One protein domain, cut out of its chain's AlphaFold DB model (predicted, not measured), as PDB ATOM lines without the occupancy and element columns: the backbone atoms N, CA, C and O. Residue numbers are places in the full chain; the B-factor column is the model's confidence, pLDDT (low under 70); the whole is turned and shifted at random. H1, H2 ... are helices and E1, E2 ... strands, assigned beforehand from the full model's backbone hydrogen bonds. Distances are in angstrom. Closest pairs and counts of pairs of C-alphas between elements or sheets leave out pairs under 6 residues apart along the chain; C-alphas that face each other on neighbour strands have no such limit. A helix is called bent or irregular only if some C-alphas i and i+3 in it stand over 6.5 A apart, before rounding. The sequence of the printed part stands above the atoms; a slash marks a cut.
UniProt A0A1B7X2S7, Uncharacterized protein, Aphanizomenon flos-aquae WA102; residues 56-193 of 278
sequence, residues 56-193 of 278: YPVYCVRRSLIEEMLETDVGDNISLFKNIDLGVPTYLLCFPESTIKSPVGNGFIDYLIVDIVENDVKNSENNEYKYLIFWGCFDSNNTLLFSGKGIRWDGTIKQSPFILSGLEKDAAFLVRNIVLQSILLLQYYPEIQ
ATOM      1  N   TYR A  56     -31.952 -26.481  47.369       82.50
ATOM      2  CA  TYR A  56     -32.772 -25.543  46.615       82.50
ATOM      3  C   TYR A  56     -34.248 -25.980  46.501       82.50
ATOM      4  O   TYR A  56     -34.574 -27.164  46.676       82.50
ATOM      5  N   PRO A  57     -35.171 -25.030  46.251       88.69
ATOM      6  CA  PRO A  57     -36.602 -25.308  46.250       88.69
ATOM      7  C   PRO A  57     -37.021 -26.247  45.114       88.69
ATOM      8  O   PRO A  57     -36.429 -26.276  44.031       88.69
ATOM      9  N   VAL A  58     -38.095 -26.992  45.381       92.31
ATOM     10  CA  VAL A  58     -38.775 -27.864  44.419       92.31
ATOM     11  C   VAL A  58     -40.167 -27.322  44.162       92.31
ATOM     12  O   VAL A  58     -40.920 -27.095  45.110       92.31
ATOM     13  N   TYR A  59     -40.512 -27.159  42.891       93.88
ATOM     14  CA  TYR A  59     -41.810 -26.685  42.441       93.88
ATOM     15  C   TYR A  59     -42.514 -27.762  41.614       93.88
ATOM     16  O   TYR A  59     -42.073 -28.095  40.518       93.88
ATOM     17  N   CYS A  60     -43.637 -28.278  42.106       95.31
ATOM     18  CA  CYS A  60     -44.565 -29.083  41.319       95.31
ATOM     19  C   CYS A  60     -45.439 -28.150  40.478       95.31
ATOM     20  O   CYS A  60     -46.272 -27.409  41.012       95.31
ATOM     21  N   VAL A  61     -45.236 -28.165  39.165       94.94
ATOM     22  CA  VAL A  61     -45.958 -27.301  38.230       94.94
ATOM     23  C   VAL A  61     -47.276 -27.957  37.847       94.94
ATOM     24  O   VAL A  61     -47.297 -29.077  37.346       94.94
ATOM     25  N   ARG A  62     -48.392 -27.255  38.048       92.38
ATOM     26  CA  ARG A  62     -49.714 -27.790  37.696       92.38
ATOM     27  C   ARG A  62     -49.882 -27.915  36.180       92.38
ATOM     28  O   ARG A  62     -49.457 -27.034  35.436       92.38
ATOM     29  N   ARG A  63     -50.594 -28.959  35.734       91.06
ATOM     30  CA  ARG A  63     -50.854 -29.235  34.308       91.06
ATOM     31  C   ARG A  63     -51.437 -28.038  33.549       91.06
ATOM     32  O   ARG A  63     -50.917 -27.699  32.495       91.06
ATOM     33  N   SER A  64     -52.432 -27.353  34.116       87.00
ATOM     34  CA  SER A  64     -53.037 -26.167  33.489       87.00
ATOM     35  C   SER A  64     -52.015 -25.057  33.223       87.00
ATOM     36  O   SER A  64     -52.023 -24.445  32.161       87.00
ATOM     37  N   LEU A  65     -51.082 -24.828  34.151       89.94
ATOM     38  CA  LEU A  65     -50.023 -23.841  33.960       89.94
ATOM     39  C   LEU A  65     -49.026 -24.282  32.882       89.94
ATOM     40  O   LEU A  65     -48.551 -23.441  32.126       89.94
ATOM     41  N   ILE A  66     -48.716 -25.579  32.793       90.50
ATOM     42  CA  ILE A  66     -47.848 -26.117  31.735       90.50
ATOM     43  C   ILE A  66     -48.469 -25.848  30.367       90.50
ATOM     44  O   ILE A  66     -47.798 -25.290  29.508       90.50
ATOM     45  N   GLU A  67     -49.750 -26.167  30.187       86.88
ATOM     46  CA  GLU A  67     -50.478 -25.887  28.944       86.88
ATOM     47  C   GLU A  67     -50.434 -24.392  28.589       86.88
ATOM     48  O   GLU A  67     -50.089 -24.031  27.466       86.88
ATOM     49  N   GLU A  68     -50.679 -23.508  29.562       86.25
ATOM     50  CA  GLU A  68     -50.582 -22.060  29.353       86.25
ATOM     51  C   GLU A  68     -49.165 -21.613  28.944       86.25
ATOM     52  O   GLU A  68     -49.021 -20.714  28.108       86.25
ATOM     53  N   MET A  69     -48.118 -22.210  29.526       88.75
ATOM     54  CA  MET A  69     -46.728 -21.909  29.173       88.75
ATOM     55  C   MET A  69     -46.393 -22.394  27.760       88.75
ATOM     56  O   MET A  69     -45.757 -21.669  26.997       88.75
ATOM     57  N   LEU A  70     -46.853 -23.583  27.378       85.44
ATOM     58  CA  LEU A  70     -46.618 -24.138  26.045       85.44
ATOM     59  C   LEU A  70     -47.280 -23.312  24.929       85.44
ATOM     60  O   LEU A  70     -46.756 -23.254  23.821       85.44
ATOM     61  N   GLU A  71     -48.388 -22.629  25.224       82.69
ATOM     62  CA  GLU A  71     -49.118 -21.777  24.271       82.69
ATOM     63  C   GLU A  71     -48.572 -20.344  24.142       82.69
ATOM     64  O   GLU A  71     -49.037 -19.584  23.289       82.69
ATOM     65  N   THR A  72     -47.621 -19.948  24.991       80.81
ATOM     66  CA  THR A  72     -47.164 -18.555  25.112       80.81
ATOM     67  C   THR A  72     -45.688 -18.439  24.793       80.81
ATOM     68  O   THR A  72     -44.899 -18.963  25.559       80.81
ATOM     69  N   ASP A  73     -45.270 -17.698  23.769       83.06
ATOM     70  CA  ASP A  73     -43.844 -17.377  23.588       83.06
ATOM     71  C   ASP A  73     -43.459 -16.097  24.349       83.06
ATOM     72  O   ASP A  73     -44.125 -15.065  24.258       83.06
ATOM     73  N   VAL A  74     -42.361 -16.163  25.102       83.00
ATOM     74  CA  VAL A  74     -41.739 -15.014  25.777       83.00
ATOM     75  C   VAL A  74     -41.093 -14.042  24.774       83.00
ATOM     76  O   VAL A  74     -40.982 -12.852  25.069       83.00
ATOM     77  N   GLY A  75     -40.712 -14.519  23.582       79.88
ATOM     78  CA  GLY A  75     -39.996 -13.749  22.563       79.88
ATOM     79  C   GLY A  75     -38.555 -13.421  22.976       79.88
ATOM     80  O   GLY A  75     -38.241 -13.349  24.161       79.88
ATOM     81  N   ASP A  76     -37.648 -13.261  22.011       80.12
ATOM     82  CA  ASP A  76     -36.225 -13.007  22.310       80.12
ATOM     83  C   ASP A  76     -35.894 -11.506  22.424       80.12
ATOM     84  O   ASP A  76     -35.083 -11.091  23.251       80.12
ATOM     85  N   ASN A  77     -36.578 -10.665  21.646       76.31
ATOM     86  CA  ASN A  77     -36.250  -9.241  21.498       76.31
ATOM     87  C   ASN A  77     -36.997  -8.314  22.470       76.31
ATOM     88  O   ASN A  77     -36.893  -7.093  22.366       76.31
ATOM     89  N   ILE A  78     -37.787  -8.867  23.391       79.44
ATOM     90  CA  ILE A  78     -38.555  -8.074  24.352       79.44
ATOM     91  C   ILE A  78     -37.746  -7.984  25.646       79.44
ATOM     92  O   ILE A  78     -37.390  -9.006  26.224       79.44
ATOM     93  N   SER A  79     -37.510  -6.765  26.140       87.88
ATOM     94  CA  SER A  79     -36.791  -6.481  27.394       87.88
ATOM     95  C   SER A  79     -37.557  -6.884  28.670       87.88
ATOM     96  O   SER A  79     -37.548  -6.156  29.665       87.88
ATOM     97  N   LEU A  80     -38.245  -8.032  28.664       88.25
ATOM     98  CA  LEU A  80     -39.015  -8.561  29.796       88.25
ATOM     99  C   LEU A  80     -38.138  -8.783  31.034       88.25
ATOM    100  O   LEU A  80     -38.618  -8.661  32.155       88.25
ATOM    101  N   PHE A  81     -36.847  -9.050  30.859       89.06
ATOM    102  CA  PHE A  81     -35.954  -9.389  31.966       89.06
ATOM    103  C   PHE A  81     -35.122  -8.202  32.466       89.06
ATOM    104  O   PHE A  81     -34.252  -8.380  33.309       89.06
ATOM    105  N   LYS A  82     -35.372  -6.974  31.985       87.31
ATOM    106  CA  LYS A  82     -34.506  -5.813  32.269       87.31
ATOM    107  C   LYS A  82     -34.373  -5.508  33.762       87.31
ATOM    108  O   LYS A  82     -33.279  -5.240  34.245       87.31
ATOM    109  N   ASN A  83     -35.492  -5.568  34.476       83.88
ATOM    110  CA  ASN A  83     -35.575  -5.256  35.902       83.88
ATOM    111  C   ASN A  83     -35.700  -6.527  36.755       83.88
ATOM    112  O   ASN A  83     -36.250  -6.476  37.851       83.88
ATOM    113  N   ILE A  84     -35.265  -7.682  36.233       83.12
ATOM    114  CA  ILE A  84     -35.337  -8.923  36.996       83.12
ATOM    115  C   ILE A  84     -34.239  -8.965  38.060       83.12
ATOM    116  O   ILE A  84     -33.061  -8.717  37.773       83.12
ATOM    117  N   ASP A  85     -34.661  -9.297  39.273       80.69
ATOM    118  CA  ASP A  85     -33.821  -9.528  40.443       80.69
ATOM    119  C   ASP A  85     -34.106 -10.945  40.935       80.69
ATOM    120  O   ASP A  85     -35.154 -11.208  41.523       80.69
ATOM    121  N   LEU A  86     -33.250 -11.892  40.562       72.38
ATOM    122  CA  LEU A  86     -33.521 -13.310  40.753       72.38
ATOM    123  C   LEU A  86     -33.143 -13.741  42.167       72.38
ATOM    124  O   LEU A  86     -32.037 -14.202  42.415       72.38
ATOM    125  N   GLY A  87     -34.105 -13.677  43.088       67.62
ATOM    126  CA  GLY A  87     -33.906 -14.128  44.471       67.62
ATOM    127  C   GLY A  87     -33.707 -15.644  44.647       67.62
ATOM    128  O   GLY A  87     -33.431 -16.098  45.756       67.62
ATOM    129  N   VAL A  88     -33.867 -16.449  43.586       71.62
ATOM    130  CA  VAL A  88     -33.687 -17.911  43.611       71.62
ATOM    131  C   VAL A  88     -32.770 -18.330  42.453       71.62
ATOM    132  O   VAL A  88     -33.253 -18.461  41.327       71.62
ATOM    133  N   PRO A  89     -31.467 -18.556  42.706       81.25
ATOM    134  CA  PRO A  89     -30.502 -18.828  41.642       81.25
ATOM    135  C   PRO A  89     -30.640 -20.241  41.070       81.25
ATOM    136  O   PRO A  89     -30.436 -20.437  39.881       81.25
ATOM    137  N   THR A  90     -31.051 -21.229  41.866       89.62
ATOM    138  CA  THR A  90     -31.197 -22.620  41.412       89.62
ATOM    139  C   THR A  90     -32.507 -23.205  41.938       89.62
ATOM    140  O   THR A  90     -32.898 -22.936  43.076       89.62
ATOM    141  N   TYR A  91     -33.215 -24.002  41.135       92.12
ATOM    142  CA  TYR A  91     -34.450 -24.681  41.548       92.12
ATOM    143  C   TYR A  91     -34.768 -25.905  40.679       92.12
ATOM    144  O   TYR A  91     -34.260 -26.053  39.569       92.12
ATOM    145  N   LEU A  92     -35.631 -26.787  41.193       93.44
ATOM    146  CA  LEU A  92     -36.161 -27.942  40.463       93.44
ATOM    147  C   LEU A  92     -37.629 -27.703  40.114       93.44
ATOM    148  O   LEU A  92     -38.446 -27.434  40.996       93.44
ATOM    149  N   LEU A  93     -37.968 -27.844  38.837       95.44
ATOM    150  CA  LEU A  93     -39.344 -27.969  38.369       95.44
ATOM    151  C   LEU A  93     -39.669 -29.456  38.229       95.44
ATOM    152  O   LEU A  93     -38.925 -30.183  37.579       95.44
ATOM    153  N   CYS A  94     -40.776 -29.902  38.808       95.62
ATOM    154  CA  CYS A  94     -41.343 -31.228  38.588       95.62
ATOM    155  C   CYS A  94     -42.652 -31.079  37.817       95.62
ATOM    156  O   CYS A  94     -43.477 -30.222  38.146       95.62
ATOM    157  N   PHE A  95     -42.852 -31.936  36.824       95.50
ATOM    158  CA  PHE A  95     -44.026 -31.943  35.961       95.50
ATOM    159  C   PHE A  95     -44.824 -33.233  36.175       95.50
ATOM    160  O   PHE A  95     -44.233 -34.255  36.534       95.50
ATOM    161  N   PRO A  96     -46.151 -33.204  35.967       94.25
ATOM    162  CA  PRO A  96     -46.927 -34.423  35.951       94.25
ATOM    163  C   PRO A  96     -46.471 -35.304  34.789       94.25
ATOM    164  O   PRO A  96     -46.244 -34.805  33.677       94.25
ATOM    165  N   GLU A  97     -46.413 -36.605  35.034       91.25
ATOM    166  CA  GLU A  97     -46.047 -37.620  34.057       91.25
ATOM    167  C   GLU A  97     -46.849 -37.443  32.759       91.25
ATOM    168  O   GLU A  97     -48.017 -37.026  32.743       91.25
ATOM    169  N   SER A  98     -46.184 -37.735  31.642       89.88
ATOM    170  CA  SER A  98     -46.771 -37.690  30.300       89.88
ATOM    171  C   SER A  98     -47.313 -36.323  29.847       89.88
ATOM    172  O   SER A  98     -48.079 -36.260  28.887       89.88
ATOM    173  N   THR A  99     -46.929 -35.217  30.500       90.38
ATOM    174  CA  THR A  99     -47.428 -33.874  30.138       90.38
ATOM    175  C   THR A  99     -46.566 -33.188  29.075       90.38
ATOM    176  O   THR A  99     -47.097 -32.589  28.143       90.38
ATOM    177  N   ILE A 100     -45.238 -33.266  29.188       90.44
ATOM    178  CA  ILE A 100     -44.305 -32.601  28.267       90.44
ATOM    179  C   ILE A 100     -43.579 -33.676  27.472       90.44
ATOM    180  O   ILE A 100     -42.741 -34.392  28.017       90.44
ATOM    181  N   LYS A 101     -43.898 -33.814  26.185       89.00
ATOM    182  CA  LYS A 101     -43.225 -34.788  25.321       89.00
ATOM    183  C   LYS A 101     -41.771 -34.377  25.092       89.00
ATOM    184  O   LYS A 101     -41.495 -33.233  24.733       89.00
ATOM    185  N   SER A 102     -40.860 -35.328  25.278       85.81
ATOM    186  CA  SER A 102     -39.451 -35.148  24.960       85.81
ATOM    187  C   SER A 102     -39.294 -34.945  23.449       85.81
ATOM    188  O   SER A 102     -39.810 -35.738  22.656       85.81
ATOM    189  N   PRO A 103     -38.585 -33.893  23.035       75.75
ATOM    190  CA  PRO A 103     -38.399 -33.535  21.632       75.75
ATOM    191  C   PRO A 103     -37.434 -34.471  20.888       75.75
ATOM    192  O   PRO A 103     -37.490 -34.539  19.665       75.75
ATOM    193  N   VAL A 104     -36.562 -35.195  21.603       76.25
ATOM    194  CA  VAL A 104     -35.497 -36.022  20.997       76.25
ATOM    195  C   VAL A 104     -35.484 -37.476  21.473       76.25
ATOM    196  O   VAL A 104     -35.132 -38.356  20.698       76.25
ATOM    197  N   GLY A 105     -35.893 -37.764  22.713       72.25
ATOM    198  CA  GLY A 105     -35.759 -39.103  23.304       72.25
ATOM    199  C   GLY A 105     -37.012 -39.978  23.248       72.25
ATOM    200  O   GLY A 105     -37.048 -41.059  23.837       72.25
ATOM    201  N   ASN A 106     -38.069 -39.521  22.564       80.94
ATOM    202  CA  ASN A 106     -39.382 -40.184  22.495       80.94
ATOM    203  C   ASN A 106     -40.038 -40.478  23.866       80.94
ATOM    204  O   ASN A 106     -41.045 -41.183  23.914       80.94
ATOM    205  N   GLY A 107     -39.485 -39.953  24.964       89.00
ATOM    206  CA  GLY A 107     -40.036 -40.036  26.313       89.00
ATOM    207  C   GLY A 107     -40.808 -38.778  26.704       89.00
ATOM    208  O   GLY A 107     -41.296 -38.029  25.852       89.00
ATOM    209  N   PHE A 108     -40.882 -38.519  28.005       91.62
ATOM    210  CA  PHE A 108     -41.483 -37.321  28.588       91.62
ATOM    211  C   PHE A 108     -40.522 -36.629  29.556       91.62
ATOM    212  O   PHE A 108     -39.685 -37.272  30.181       91.62
ATOM    213  N   ILE A 109     -40.627 -35.307  29.656       92.06
ATOM    214  CA  ILE A 109     -39.849 -34.497  30.594       92.06
ATOM    215  C   ILE A 109     -40.620 -34.424  31.912       92.06
ATOM    216  O   ILE A 109     -41.587 -33.669  32.025       92.06
ATOM    217  N   ASP A 110     -40.175 -35.185  32.911       93.56
ATOM    218  CA  ASP A 110     -40.837 -35.243  34.224       93.56
ATOM    219  C   ASP A 110     -40.264 -34.229  35.230       93.56
ATOM    220  O   ASP A 110     -40.883 -33.911  36.247       93.56
ATOM    221  N   TYR A 111     -39.074 -33.690  34.956       93.88
ATOM    222  CA  TYR A 111     -38.457 -32.636  35.757       93.88
ATOM    223  C   TYR A 111     -37.450 -31.816  34.943       93.88
ATOM    224  O   TYR A 111     -36.992 -32.245  33.886       93.88
ATOM    225  N   LEU A 112     -37.088 -30.642  35.460       93.12
ATOM    226  CA  LEU A 112     -36.009 -29.790  34.964       93.12
ATOM    227  C   LEU A 112     -35.277 -29.153  36.140       93.12
ATOM    228  O   LEU A 112     -35.904 -28.498  36.975       93.12
ATOM    229  N   ILE A 113     -33.957 -29.303  36.181       92.12
ATOM    230  CA  ILE A 113     -33.115 -28.471  37.043       92.12
ATOM    231  C   ILE A 113     -32.816 -27.195  36.279       92.12
ATOM    232  O   ILE A 113     -32.444 -27.259  35.109       92.12
ATOM    233  N   VAL A 114     -32.984 -26.054  36.939       92.25
ATOM    234  CA  VAL A 114     -32.661 -24.733  36.405       92.25
ATOM    235  C   VAL A 114     -31.631 -24.091  37.321       92.25
ATOM    236  O   VAL A 114     -31.827 -24.055  38.534       92.25
ATOM    237  N   ASP A 115     -30.553 -23.581  36.736       89.62
ATOM    238  CA  ASP A 115     -29.535 -22.777  37.409       89.62
ATOM    239  C   ASP A 115     -29.385 -21.447  36.680       89.62
ATOM    240  O   ASP A 115     -29.379 -21.392  35.450       89.62
ATOM    241  N   ILE A 116     -29.277 -20.371  37.441       88.69
ATOM    242  CA  ILE A 116     -29.152 -19.018  36.939       88.69
ATOM    243  C   ILE A 116     -27.950 -18.389  37.618       88.69
ATOM    244  O   ILE A 116     -27.906 -18.222  38.835       88.69
ATOM    245  N   VAL A 117     -26.963 -18.052  36.801       86.50
ATOM    246  CA  VAL A 117     -25.715 -17.434  37.225       86.50
ATOM    247  C   VAL A 117     -25.783 -15.961  36.870       86.50
ATOM    248  O   VAL A 117     -25.917 -15.614  35.695       86.50
ATOM    249  N   GLU A 118     -25.711 -15.097  37.877       86.88
ATOM    250  CA  GLU A 118     -25.553 -13.660  37.674       86.88
ATOM    251  C   GLU A 118     -24.088 -13.319  37.411       86.88
ATOM    252  O   GLU A 118     -23.174 -13.868  38.022       86.88
ATOM    253  N   ASN A 119     -23.875 -12.413  36.464       82.38
ATOM    254  CA  ASN A 119     -22.586 -11.804  36.210       82.38
ATOM    255  C   ASN A 119     -22.536 -10.446  36.914       82.38
ATOM    256  O   ASN A 119     -23.187  -9.497  36.479       82.38
ATOM    257  N   ASP A 120     -21.701 -10.328  37.942       69.56
ATOM    258  CA  ASP A 120     -21.610  -9.105  38.754       69.56
ATOM    259  C   ASP A 120     -20.890  -7.943  38.047       69.56
ATOM    260  O   ASP A 120     -20.972  -6.785  38.464       69.56
ATOM    261  N   VAL A 121     -20.173  -8.222  36.954       67.31
ATOM    262  CA  VAL A 121     -19.356  -7.226  36.250       67.31
ATOM    263  C   VAL A 121     -20.068  -6.748  34.991       67.31
ATOM    264  O   VAL A 121     -19.944  -7.327  33.909       67.31
ATOM    265  N   LYS A 122     -20.797  -5.639  35.133       58.34
ATOM    266  CA  LYS A 122     -21.348  -4.885  34.005       58.34
ATOM    267  C   LYS A 122     -20.202  -4.276  33.194       58.34
ATOM    268  O   LYS A 122     -19.393  -3.539  33.745       58.34
ATOM    269  N   ASN A 123     -20.172  -4.532  31.885       52.53
ATOM    270  CA  ASN A 123     -19.217  -3.942  30.937       52.53
ATOM    271  C   ASN A 123     -17.743  -4.372  31.094       52.53
ATOM    272  O   ASN A 123     -16.854  -3.545  30.894       52.53
ATOM    273  N   SER A 124     -17.440  -5.646  31.370       57.44
ATOM    274  CA  SER A 124     -16.167  -6.142  30.821       57.44
ATOM    275  C   SER A 124     -16.303  -6.153  29.294       57.44
ATOM    276  O   SER A 124     -17.387  -6.442  28.784       57.44
ATOM    277  N   GLU A 125     -15.239  -5.827  28.556       52.81
ATOM    278  CA  GLU A 125     -15.261  -5.729  27.081       52.81
ATOM    279  C   GLU A 125     -15.801  -7.000  26.384       52.81
ATOM    280  O   GLU A 125     -16.188  -6.944  25.221       52.81
ATOM    281  N   ASN A 126     -15.915  -8.119  27.115       57.91
ATOM    282  CA  ASN A 126     -16.364  -9.420  26.625       57.91
ATOM    283  C   ASN A 126     -17.642  -9.981  27.285       57.91
ATOM    284  O   ASN A 126     -18.020 -11.103  26.948       57.91
ATOM    285  N   ASN A 127     -18.321  -9.279  28.209       69.56
ATOM    286  CA  ASN A 127     -19.506  -9.838  28.885       69.56
ATOM    287  C   ASN A 127     -20.812  -9.099  28.565       69.56
ATOM    288  O   ASN A 127     -21.227  -8.162  29.248       69.56
ATOM    289  N   GLU A 128     -21.496  -9.575  27.522       82.25
ATOM    290  CA  GLU A 128     -22.795  -9.050  27.090       82.25
ATOM    291  C   GLU A 128     -23.978  -9.500  27.970       82.25
ATOM    292  O   GLU A 128     -25.070  -8.933  27.870       82.25
ATOM    293  N   TYR A 129     -23.781 -10.501  28.836       86.06
ATOM    294  CA  TYR A 129     -24.848 -11.150  29.598       86.06
ATOM    295  C   TYR A 129     -24.873 -10.681  31.051       86.06
ATOM    296  O   TYR A 129     -23.855 -10.726  31.736       86.06
ATOM    297  N   LYS A 130     -26.056 -10.297  31.542       87.12
ATOM    298  CA  LYS A 130     -26.309 -10.119  32.976       87.12
ATOM    299  C   LYS A 130     -26.520 -11.468  33.660       87.12
ATOM    300  O   LYS A 130     -25.979 -11.693  34.731       87.12
ATOM    301  N   TYR A 131     -27.275 -12.367  33.027       87.81
ATOM    302  CA  TYR A 131     -27.531 -13.703  33.564       87.81
ATOM    303  C   TYR A 131     -27.259 -14.782  32.522       87.81
ATOM    304  O   TYR A 131     -27.628 -14.634  31.354       87.81
ATOM    305  N   LEU A 132     -26.675 -15.892  32.963       86.56
ATOM    306  CA  LEU A 132     -26.599 -17.143  32.218       86.56
ATOM    307  C   LEU A 132     -27.550 -18.146  32.862       86.56
ATOM    308  O   LEU A 132     -27.425 -18.462  34.040       86.56
ATOM    309  N   ILE A 133     -28.508 -18.631  32.086       87.00
ATOM    310  CA  ILE A 133     -29.479 -19.633  32.508       87.00
ATOM    311  C   ILE A 133     -29.048 -20.966  31.923       87.00
ATOM    312  O   ILE A 133     -28.878 -21.078  30.711       87.00
ATOM    313  N   PHE A 134     -28.951 -21.975  32.770       86.06
ATOM    314  CA  PHE A 134     -28.694 -23.358  32.411       86.06
ATOM    315  C   PHE A 134     -29.868 -24.215  32.849       86.06
ATOM    316  O   PHE A 134     -30.493 -23.968  33.881       86.06
ATOM    317  N   TRP A 135     -30.164 -25.245  32.071       88.44
ATOM    318  CA  TRP A 135     -31.140 -26.242  32.461       88.44
ATOM    319  C   TRP A 135     -30.757 -27.618  31.946       88.44
ATOM    320  O   TRP A 135     -30.079 -27.755  30.925       88.44
ATOM    321  N   GLY A 136     -31.232 -28.647  32.639       86.44
ATOM    322  CA  GLY A 136     -31.077 -30.014  32.171       86.44
ATOM    323  C   GLY A 136     -31.887 -31.038  32.949       86.44
ATOM    324  O   GLY A 136     -32.382 -30.776  34.051       86.44
ATOM    325  N   CYS A 137     -32.046 -32.205  32.331       87.62
ATOM    326  CA  CYS A 137     -32.752 -33.358  32.875       87.62
ATOM    327  C   CYS A 137     -32.464 -34.632  32.066       87.62
ATOM    328  O   CYS A 137     -31.779 -34.611  31.043       87.62
ATOM    329  N   PHE A 138     -33.032 -35.736  32.539       87.44
ATOM    330  CA  PHE A 138     -33.300 -36.938  31.759       87.44
ATOM    331  C   PHE A 138     -34.785 -36.973  31.441       87.44
ATOM    332  O   PHE A 138     -35.606 -36.675  32.314       87.44
ATOM    333  N   ASP A 139     -35.125 -37.370  30.221       88.50
ATOM    334  CA  ASP A 139     -36.492 -37.780  29.934       88.50
ATOM    335  C   ASP A 139     -36.791 -39.184  30.486       88.50
ATOM    336  O   ASP A 139     -35.901 -39.909  30.942       88.50
ATOM    337  N   SER A 140     -38.059 -39.585  30.421       89.12
ATOM    338  CA  SER A 140     -38.540 -40.884  30.904       89.12
ATOM    339  C   SER A 140     -37.886 -42.100  30.224       89.12
ATOM    340  O   SER A 140     -38.015 -43.215  30.722       89.12
ATOM    341  N   ASN A 141     -37.192 -41.907  29.097       88.81
ATOM    342  CA  ASN A 141     -36.460 -42.945  28.366       88.81
ATOM    343  C   ASN A 141     -34.943 -42.875  28.613       88.81
ATOM    344  O   ASN A 141     -34.176 -43.546  27.927       88.81
ATOM    345  N   ASN A 142     -34.503 -42.107  29.613       85.12
ATOM    346  CA  ASN A 142     -33.100 -41.862  29.946       85.12
ATOM    347  C   ASN A 142     -32.307 -41.115  28.860       85.12
ATOM    348  O   ASN A 142     -31.083 -41.242  28.790       85.12
ATOM    349  N   THR A 143     -32.970 -40.299  28.041       83.62
ATOM    350  CA  THR A 143     -32.276 -39.394  27.121       83.62
ATOM    351  C   THR A 143     -31.874 -38.123  27.854       83.62
ATOM    352  O   THR A 143     -32.706 -37.458  28.474       83.62
ATOM    353  N   LEU A 144     -30.589 -37.784  27.770       80.62
ATOM    354  CA  LEU A 144     -30.009 -36.595  28.381       80.62
ATOM    355  C   LEU A 144     -30.402 -35.331  27.607       80.62
ATOM    356  O   LEU A 144     -30.164 -35.241  26.404       80.62
ATOM    357  N   LEU A 145     -30.939 -34.336  28.313       81.06
ATOM    358  CA  LEU A 145     -31.264 -33.014  27.783       81.06
ATOM    359  C   LEU A 145     -30.519 -31.947  28.583       81.06
ATOM    360  O   LEU A 145     -30.591 -31.921  29.812       81.06
ATOM    361  N   PHE A 146     -29.832 -31.040  27.895       80.62
ATOM    362  CA  PHE A 146     -29.132 -29.923  28.521       80.62
ATOM    363  C   PHE A 146     -29.032 -28.744  27.555       80.62
ATOM    364  O   PHE A 146     -28.727 -28.920  26.376       80.62
ATOM    365  N   SER A 147     -29.260 -27.533  28.052       79.81
ATOM    366  CA  SER A 147     -29.004 -26.312  27.294       79.81
ATOM    367  C   SER A 147     -28.867 -25.105  28.218       79.81
ATOM    368  O   SER A 147     -28.970 -25.200  29.440       79.81
ATOM    369  N   GLY A 148     -28.677 -23.938  27.611       79.81
ATOM    370  CA  GLY A 148     -28.723 -22.666  28.300       79.81
ATOM    371  C   GLY A 148     -29.115 -21.509  27.389       79.81
ATOM    372  O   GLY A 148     -29.270 -21.665  26.174       79.81
ATOM    373  N   LYS A 149     -29.303 -20.338  27.995       83.06
ATOM    374  CA  LYS A 149     -29.562 -19.047  27.342       83.06
ATOM    375  C   LYS A 149     -28.939 -17.923  28.154       83.06
ATOM    376  O   LYS A 149     -28.851 -18.012  29.374       83.06
ATOM    377  N   GLY A 150     -28.563 -16.846  27.475       85.44
ATOM    378  CA  GLY A 150     -28.098 -15.632  28.130       85.44
ATOM    379  C   GLY A 150     -29.161 -14.536  28.104       85.44
ATOM    380  O   GLY A 150     -29.775 -14.286  27.064       85.44
ATOM    381  N   ILE A 151     -29.351 -13.868  29.240       87.88
ATOM    382  CA  ILE A 151     -30.107 -12.617  29.349       87.88
ATOM    383  C   ILE A 151     -29.105 -11.468  29.343       87.88
ATOM    384  O   ILE A 151     -28.188 -11.425  30.166       87.88
ATOM    385  N   ARG A 152     -29.281 -10.528  28.422       88.56
ATOM    386  CA  ARG A 152     -28.446  -9.330  28.308       88.56
ATOM    387  C   ARG A 152     -28.784  -8.294  29.376       88.56
ATOM    388  O   ARG A 152     -29.860  -8.299  29.967       88.56
ATOM    389  N   TRP A 153     -27.878  -7.340  29.570       86.88
ATOM    390  CA  TRP A 153     -28.076  -6.200  30.474       86.88
ATOM    391  C   TRP A 153     -29.291  -5.321  30.138       86.88
ATOM    392  O   TRP A 153     -29.808  -4.626  31.010       86.88
ATOM    393  N   ASP A 154     -29.762  -5.346  28.891       88.56
ATOM    394  CA  ASP A 154     -30.978  -4.656  28.447       88.56
ATOM    395  C   ASP A 154     -32.267  -5.477  28.661       88.56
ATOM    396  O   ASP A 154     -33.362  -4.998  28.357       88.56
ATOM    397  N   GLY A 155     -32.151  -6.698  29.193       87.56
ATOM    398  CA  GLY A 155     -33.257  -7.611  29.451       87.56
ATOM    399  C   GLY A 155     -33.717  -8.447  28.258       87.56
ATOM    400  O   GLY A 155     -34.727  -9.136  28.398       87.56
ATOM    401  N   THR A 156     -33.044  -8.363  27.108       89.44
ATOM    402  CA  THR A 156     -33.313  -9.217  25.939       89.44
ATOM    403  C   THR A 156     -32.660 -10.588  26.093       89.44
ATOM    404  O   THR A 156     -31.702 -10.764  26.854       89.44
ATOM    405  N   ILE A 157     -33.180 -11.577  25.370       86.94
ATOM    406  CA  ILE A 157     -32.645 -12.936  25.349       86.94
ATOM    407  C   ILE A 157     -31.843 -13.106  24.069       86.94
ATOM    408  O   ILE A 157     -32.317 -12.805  22.976       86.94
ATOM    409  N   LYS A 158     -30.635 -13.650  24.191       78.06
ATOM    410  CA  LYS A 158     -29.846 -14.071  23.034       78.06
ATOM    411  C   LYS A 158     -29.593 -15.567  23.122       78.06
ATOM    412  O   LYS A 158     -29.551 -16.159  24.205       78.06
ATOM    413  N   GLN A 159     -29.466 -16.200  21.957       65.56
ATOM    414  CA  GLN A 159     -29.017 -17.581  21.900       65.56
ATOM    415  C   GLN A 159     -27.692 -17.699  22.655       65.56
ATOM    416  O   GLN A 159     -26.782 -16.902  22.442       65.56
ATOM    417  N   SER A 160     -27.630 -18.669  23.569       59.88
ATOM    418  CA  SER A 160     -26.409 -18.962  24.310       59.88
ATOM    419  C   SER A 160     -25.268 -19.237  23.332       59.88
ATOM    420  O   SER A 160     -25.534 -19.802  22.269       59.88
ATOM    421  N   PRO A 161     -24.009 -18.941  23.688       51.41
ATOM    422  CA  PRO A 161     -22.857 -19.307  22.861       51.41
ATOM    423  C   PRO A 161     -22.715 -20.825  22.627       51.41
ATOM    424  O   PRO A 161     -21.913 -21.242  21.800       51.41
ATOM    425  N   PHE A 162     -23.485 -21.663  23.328       55.59
ATOM    426  CA  PHE A 162     -23.474 -23.112  23.154       55.59
ATOM    427  C   PHE A 162     -24.280 -23.506  21.909       55.59
ATOM    428  O   PHE A 162     -25.506 -23.365  21.864       55.59
ATOM    429  N   ILE A 163     -23.573 -23.982  20.883       48.69
ATOM    430  CA  ILE A 163     -24.172 -24.507  19.654       48.69
ATOM    431  C   ILE A 163     -24.721 -25.898  19.956       48.69
ATOM    432  O   ILE A 163     -23.967 -26.847  20.148       48.69
ATOM    433  N   LEU A 164     -26.042 -25.990  19.987       53.00
ATOM    434  CA  LEU A 164     -26.768 -27.247  20.026       53.00
ATOM    435  C   LEU A 164     -26.900 -27.847  18.612       53.00
ATOM    436  O   LEU A 164     -27.004 -27.108  17.623       53.00
ATOM    437  N   SER A 165     -26.921 -29.177  18.511       51.91
ATOM    438  CA  SER A 165     -27.187 -29.923  17.277       51.91
ATOM    439  C   SER A 165     -28.585 -29.611  16.705       51.91
ATOM    440  O   SER A 165     -29.442 -29.015  17.357       51.91
ATOM    441  N   GLY A 166     -28.848 -29.961  15.440       47.22
ATOM    442  CA  GLY A 166     -30.106 -29.606  14.756       47.22
ATOM    443  C   GLY A 166     -31.379 -30.127  15.443       47.22
ATOM    444  O   GLY A 166     -32.352 -29.387  15.542       47.22
ATOM    445  N   LEU A 167     -31.344 -31.356  15.975       49.09
ATOM    446  CA  LEU A 167     -32.432 -31.981  16.750       49.09
ATOM    447  C   LEU A 167     -32.650 -31.309  18.117       49.09
ATOM    448  O   LEU A 167     -33.750 -31.316  18.663       49.09
ATOM    449  N   GLU A 168     -31.616 -30.668  18.655       56.59
ATOM    450  CA  GLU A 168     -31.653 -29.977  19.940       56.59
ATOM    451  C   GLU A 168     -32.250 -28.560  19.837       56.59
ATOM    452  O   GLU A 168     -32.534 -27.950  20.865       56.59
ATOM    453  N   LYS A 169     -32.487 -28.013  18.634       62.12
ATOM    454  CA  LYS A 169     -33.018 -26.644  18.468       62.12
ATOM    455  C   LYS A 169     -34.493 -26.516  18.853       62.12
ATOM    456  O   LYS A 169     -34.826 -25.641  19.655       62.12
ATOM    457  N   ASP A 170     -35.353 -27.396  18.343       57.44
ATOM    458  CA  ASP A 170     -36.788 -27.405  18.684       57.44
ATOM    459  C   ASP A 170     -36.991 -27.815  20.145       57.44
ATOM    460  O   ASP A 170     -37.798 -27.236  20.878       57.44
ATOM    461  N   ALA A 171     -36.159 -28.760  20.592       59.59
ATOM    462  CA  ALA A 171     -36.069 -29.178  21.976       59.59
ATOM    463  C   ALA A 171     -35.742 -28.027  22.918       59.59
ATOM    464  O   ALA A 171     -36.418 -27.800  23.927       59.59
ATOM    465  N   ALA A 172     -34.709 -27.273  22.551       66.81
ATOM    466  CA  ALA A 172     -34.289 -26.123  23.302       66.81
ATOM    467  C   ALA A 172     -35.352 -25.042  23.298       66.81
ATOM    468  O   ALA A 172     -35.483 -24.386  24.317       66.81
ATOM    469  N   PHE A 173     -36.125 -24.861  22.223       71.75
ATOM    470  CA  PHE A 173     -37.170 -23.842  22.183       71.75
ATOM    471  C   PHE A 173     -38.304 -24.125  23.177       71.75
ATOM    472  O   PHE A 173     -38.641 -23.247  23.976       71.75
ATOM    473  N   LEU A 174     -38.838 -25.354  23.184       78.81
ATOM    474  CA  LEU A 174     -39.909 -25.773  24.096       78.81
ATOM    475  C   LEU A 174     -39.495 -25.584  25.562       78.81
ATOM    476  O   LEU A 174     -40.172 -24.907  26.338       78.81
ATOM    477  N   VAL A 175     -38.348 -26.158  25.928       85.06
ATOM    478  CA  VAL A 175     -37.859 -26.142  27.308       85.06
ATOM    479  C   VAL A 175     -37.414 -24.740  27.725       85.06
ATOM    480  O   VAL A 175     -37.759 -24.294  28.819       85.06
ATOM    481  N   ARG A 176     -36.742 -23.989  26.836       84.69
ATOM    482  CA  ARG A 176     -36.404 -22.568  27.049       84.69
ATOM    483  C   ARG A 176     -37.632 -21.776  27.448       84.69
ATOM    484  O   ARG A 176     -37.568 -20.987  28.383       84.69
ATOM    485  N   ASN A 177     -38.740 -21.977  26.749       87.31
ATOM    486  CA  ASN A 177     -39.941 -21.203  26.988       87.31
ATOM    487  C   ASN A 177     -40.555 -21.496  28.370       87.31
ATOM    488  O   ASN A 177     -40.925 -20.566  29.087       87.31
ATOM    489  N   ILE A 178     -40.567 -22.766  28.792       91.81
ATOM    490  CA  ILE A 178     -40.982 -23.168  30.147       91.81
ATOM    491  C   ILE A 178     -40.068 -22.538  31.204       91.81
ATOM    492  O   ILE A 178     -40.555 -21.948  32.168       91.81
ATOM    493  N   VAL A 179     -38.748 -22.618  31.017       91.81
ATOM    494  CA  VAL A 179     -37.765 -22.070  31.962       91.81
ATOM    495  C   VAL A 179     -37.945 -20.559  32.111       91.81
ATOM    496  O   VAL A 179     -38.124 -20.070  33.224       91.81
ATOM    497  N   LEU A 180     -37.999 -19.815  31.008       91.06
ATOM    498  CA  LEU A 180     -38.163 -18.361  31.035       91.06
ATOM    499  C   LEU A 180     -39.492 -17.919  31.652       91.06
ATOM    500  O   LEU A 180     -39.527 -16.955  32.417       91.06
ATOM    501  N   GLN A 181     -40.585 -18.624  31.359       91.94
ATOM    502  CA  GLN A 181     -41.865 -18.325  31.994       91.94
ATOM    503  C   GLN A 181     -41.855 -18.657  33.480       91.94
ATOM    504  O   GLN A 181     -42.380 -17.869  34.260       91.94
ATOM    505  N   SER A 182     -41.219 -19.758  33.892       93.19
ATOM    506  CA  SER A 182     -41.070 -20.080  35.314       93.19
ATOM    507  C   SER A 182     -40.319 -18.976  36.059       93.19
ATOM    508  O   SER A 182     -40.767 -18.557  37.120       93.19
ATOM    509  N   ILE A 183     -39.269 -18.412  35.455       92.19
ATOM    510  CA  ILE A 183     -38.518 -17.280  36.003       92.19
ATOM    511  C   ILE A 183     -39.426 -16.056  36.205       92.19
ATOM    512  O   ILE A 183     -39.484 -15.488  37.297       92.19
ATOM    513  N   LEU A 184     -40.176 -15.659  35.170       90.94
ATOM    514  CA  LEU A 184     -41.084 -14.510  35.250       90.94
ATOM    515  C   LEU A 184     -42.199 -14.727  36.281       90.94
ATOM    516  O   LEU A 184     -42.577 -13.795  36.991       90.94
ATOM    517  N   LEU A 185     -42.725 -15.948  36.375       90.69
ATOM    518  CA  LEU A 185     -43.761 -16.315  37.335       90.69
ATOM    519  C   LEU A 185     -43.241 -16.300  38.773       90.69
ATOM    520  O   LEU A 185     -43.895 -15.728  39.640       90.69
ATOM    521  N   LEU A 186     -42.071 -16.888  39.027       90.06
ATOM    522  CA  LEU A 186     -41.468 -16.913  40.358       90.06
ATOM    523  C   LEU A 186     -41.162 -15.498  40.864       90.06
ATOM    524  O   LEU A 186     -41.364 -15.239  42.048       90.06
ATOM    525  N   GLN A 187     -40.750 -14.590  39.972       88.31
ATOM    526  CA  GLN A 187     -40.444 -13.206  40.331       88.31
ATOM    527  C   GLN A 187     -41.687 -12.326  40.506       88.31
ATOM    528  O   GLN A 187     -41.816 -11.613  41.498       88.31
ATOM    529  N   TYR A 188     -42.573 -12.304  39.508       86.88
ATOM    530  CA  TYR A 188     -43.642 -11.301  39.429       86.88
ATOM    531  C   TYR A 188     -45.002 -11.803  39.906       86.88
ATOM    532  O   TYR A 188     -45.912 -10.992  40.065       86.88
ATOM    533  N   TYR A 189     -45.141 -13.113  40.117       86.44
ATOM    534  CA  TYR A 189     -46.370 -13.755  40.577       86.44
ATOM    535  C   TYR A 189     -46.092 -14.709  41.757       86.44
ATOM    536  O   TYR A 189     -46.467 -15.883  41.706       86.44
ATOM    537  N   PRO A 190     -45.419 -14.267  42.838       83.38
ATOM    538  CA  PRO A 190     -45.109 -15.140  43.970       83.38
ATOM    539  C   PRO A 190     -46.362 -15.739  44.629       83.38
ATOM    540  O   PRO A 190     -46.288 -16.810  45.223       83.38
ATOM    541  N   GLU A 191     -47.534 -15.117  44.476       81.81
ATOM    542  CA  GLU A 191     -48.811 -15.606  44.999       81.81
ATOM    543  C   GLU A 191     -49.298 -16.914  44.360       81.81
ATOM    544  O   GLU A 191     -50.154 -17.593  44.930       81.81
ATOM    545  N   ILE A 192     -48.771 -17.289  43.187       81.00
ATOM    546  CA  ILE A 192     -49.086 -18.584  42.567       81.00
ATOM    547  C   ILE A 192     -48.234 -19.729  43.131       81.00
ATOM    548  O   ILE A 192     -48.382 -20.871  42.690       81.00
ATOM    549  N   GLN A 193     -47.346 -19.424  44.084       85.19
ATOM    550  CA  GLN A 193     -46.597 -20.401  44.859       85.19
ATOM    551  C   GLN A 193     -47.396 -20.774  46.110       85.19
ATOM    552  O   GLN A 193     -47.774 -19.910  46.900       85.19
TER     553      GLN A 193
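What this domain is: This is residues 56 to 193 of the 278 residues of an uncharacterized protein of Aphanizomenon flos-aquae WA102 (UniProt A0A1B7X2S7). A strongly twisted sheet of six strands curls round one long helix, H2, while the small helix H1 packs on H2 away from the sheet. This makes two layers, a sheet with H2 on one face. The 138 printed residues, mixed in class, have two named helices and six named strands in the order E1 H1 E2 E3 E4 E5 E6 H2. The mixed sheet runs E1 E2 E3 E4 E5 E6; the whole is compact, with a radius of gyration of the C-alphas of 14.7 A, and spans 43 by 38 by 27 A.

How they stand to each other: Edge strand E1, residues 58 to 61, is parallel to E2, residues 90 to 94, with N 59 and O 92 2.8 A apart. H1, residues 63 to 70, is not on the sheet; E1, H1 and E2 form a strand-helix-strand unit, parallel neighbour strands with a helix between, its crossover right-handed. E2, E3, residues 111 to 118, E4, residues 129 to 138, E5, residues 144 to 152, and edge strand E6, residues 157 to 159, form a meander of successive hairpins, each strand the antiparallel neighbour of the one before. N and O pairs within hydrogen-bond range are N 91 and O 114, 2.9 A, N 115 and O 134, 2.9 A, N 133 and O 149, 2.8 A, and N 158 and O 150, 3.1 A. H2, residues 166 to 188, is on the sheet; its closest C-alphas with E5 are those of Ala 172 and Ser 147, 6.6 A. With residues 174 to 181 alone H2 touches H1, Ile 178 and Met 69 having the closest C-alphas, 6.0 A, at a steep tilt of 63 degrees, opposite ways. Each O i to N i+4 pair is within range in H1, and 17 of 19 in H2.

Where its parts are: E1 begins at C-alpha 58 (-38.775, -27.864, 44.419). E3, E4 and E5 measure 23.0 A, 27.2 A and 27.3 A from first to last C-alpha. H2 measures 33.6 A, kinks by 29 degrees near residue 173, is only just irregular, with C-alphas 167 and 170 6.6 A apart, and ends at C-alpha 188 (-43.642, -11.301, 39.429).

The domain as a whole: The C-alphas of Ser 98 and Glu 125 are farthest apart, 45.0 A. The printed part has no cut; the links H1 to E2 and E2 to E3 are long. Mean pLDDT of the printed part is 81.9, with residue 87, residues 120 to 127 and residues 159 to 172 under 70.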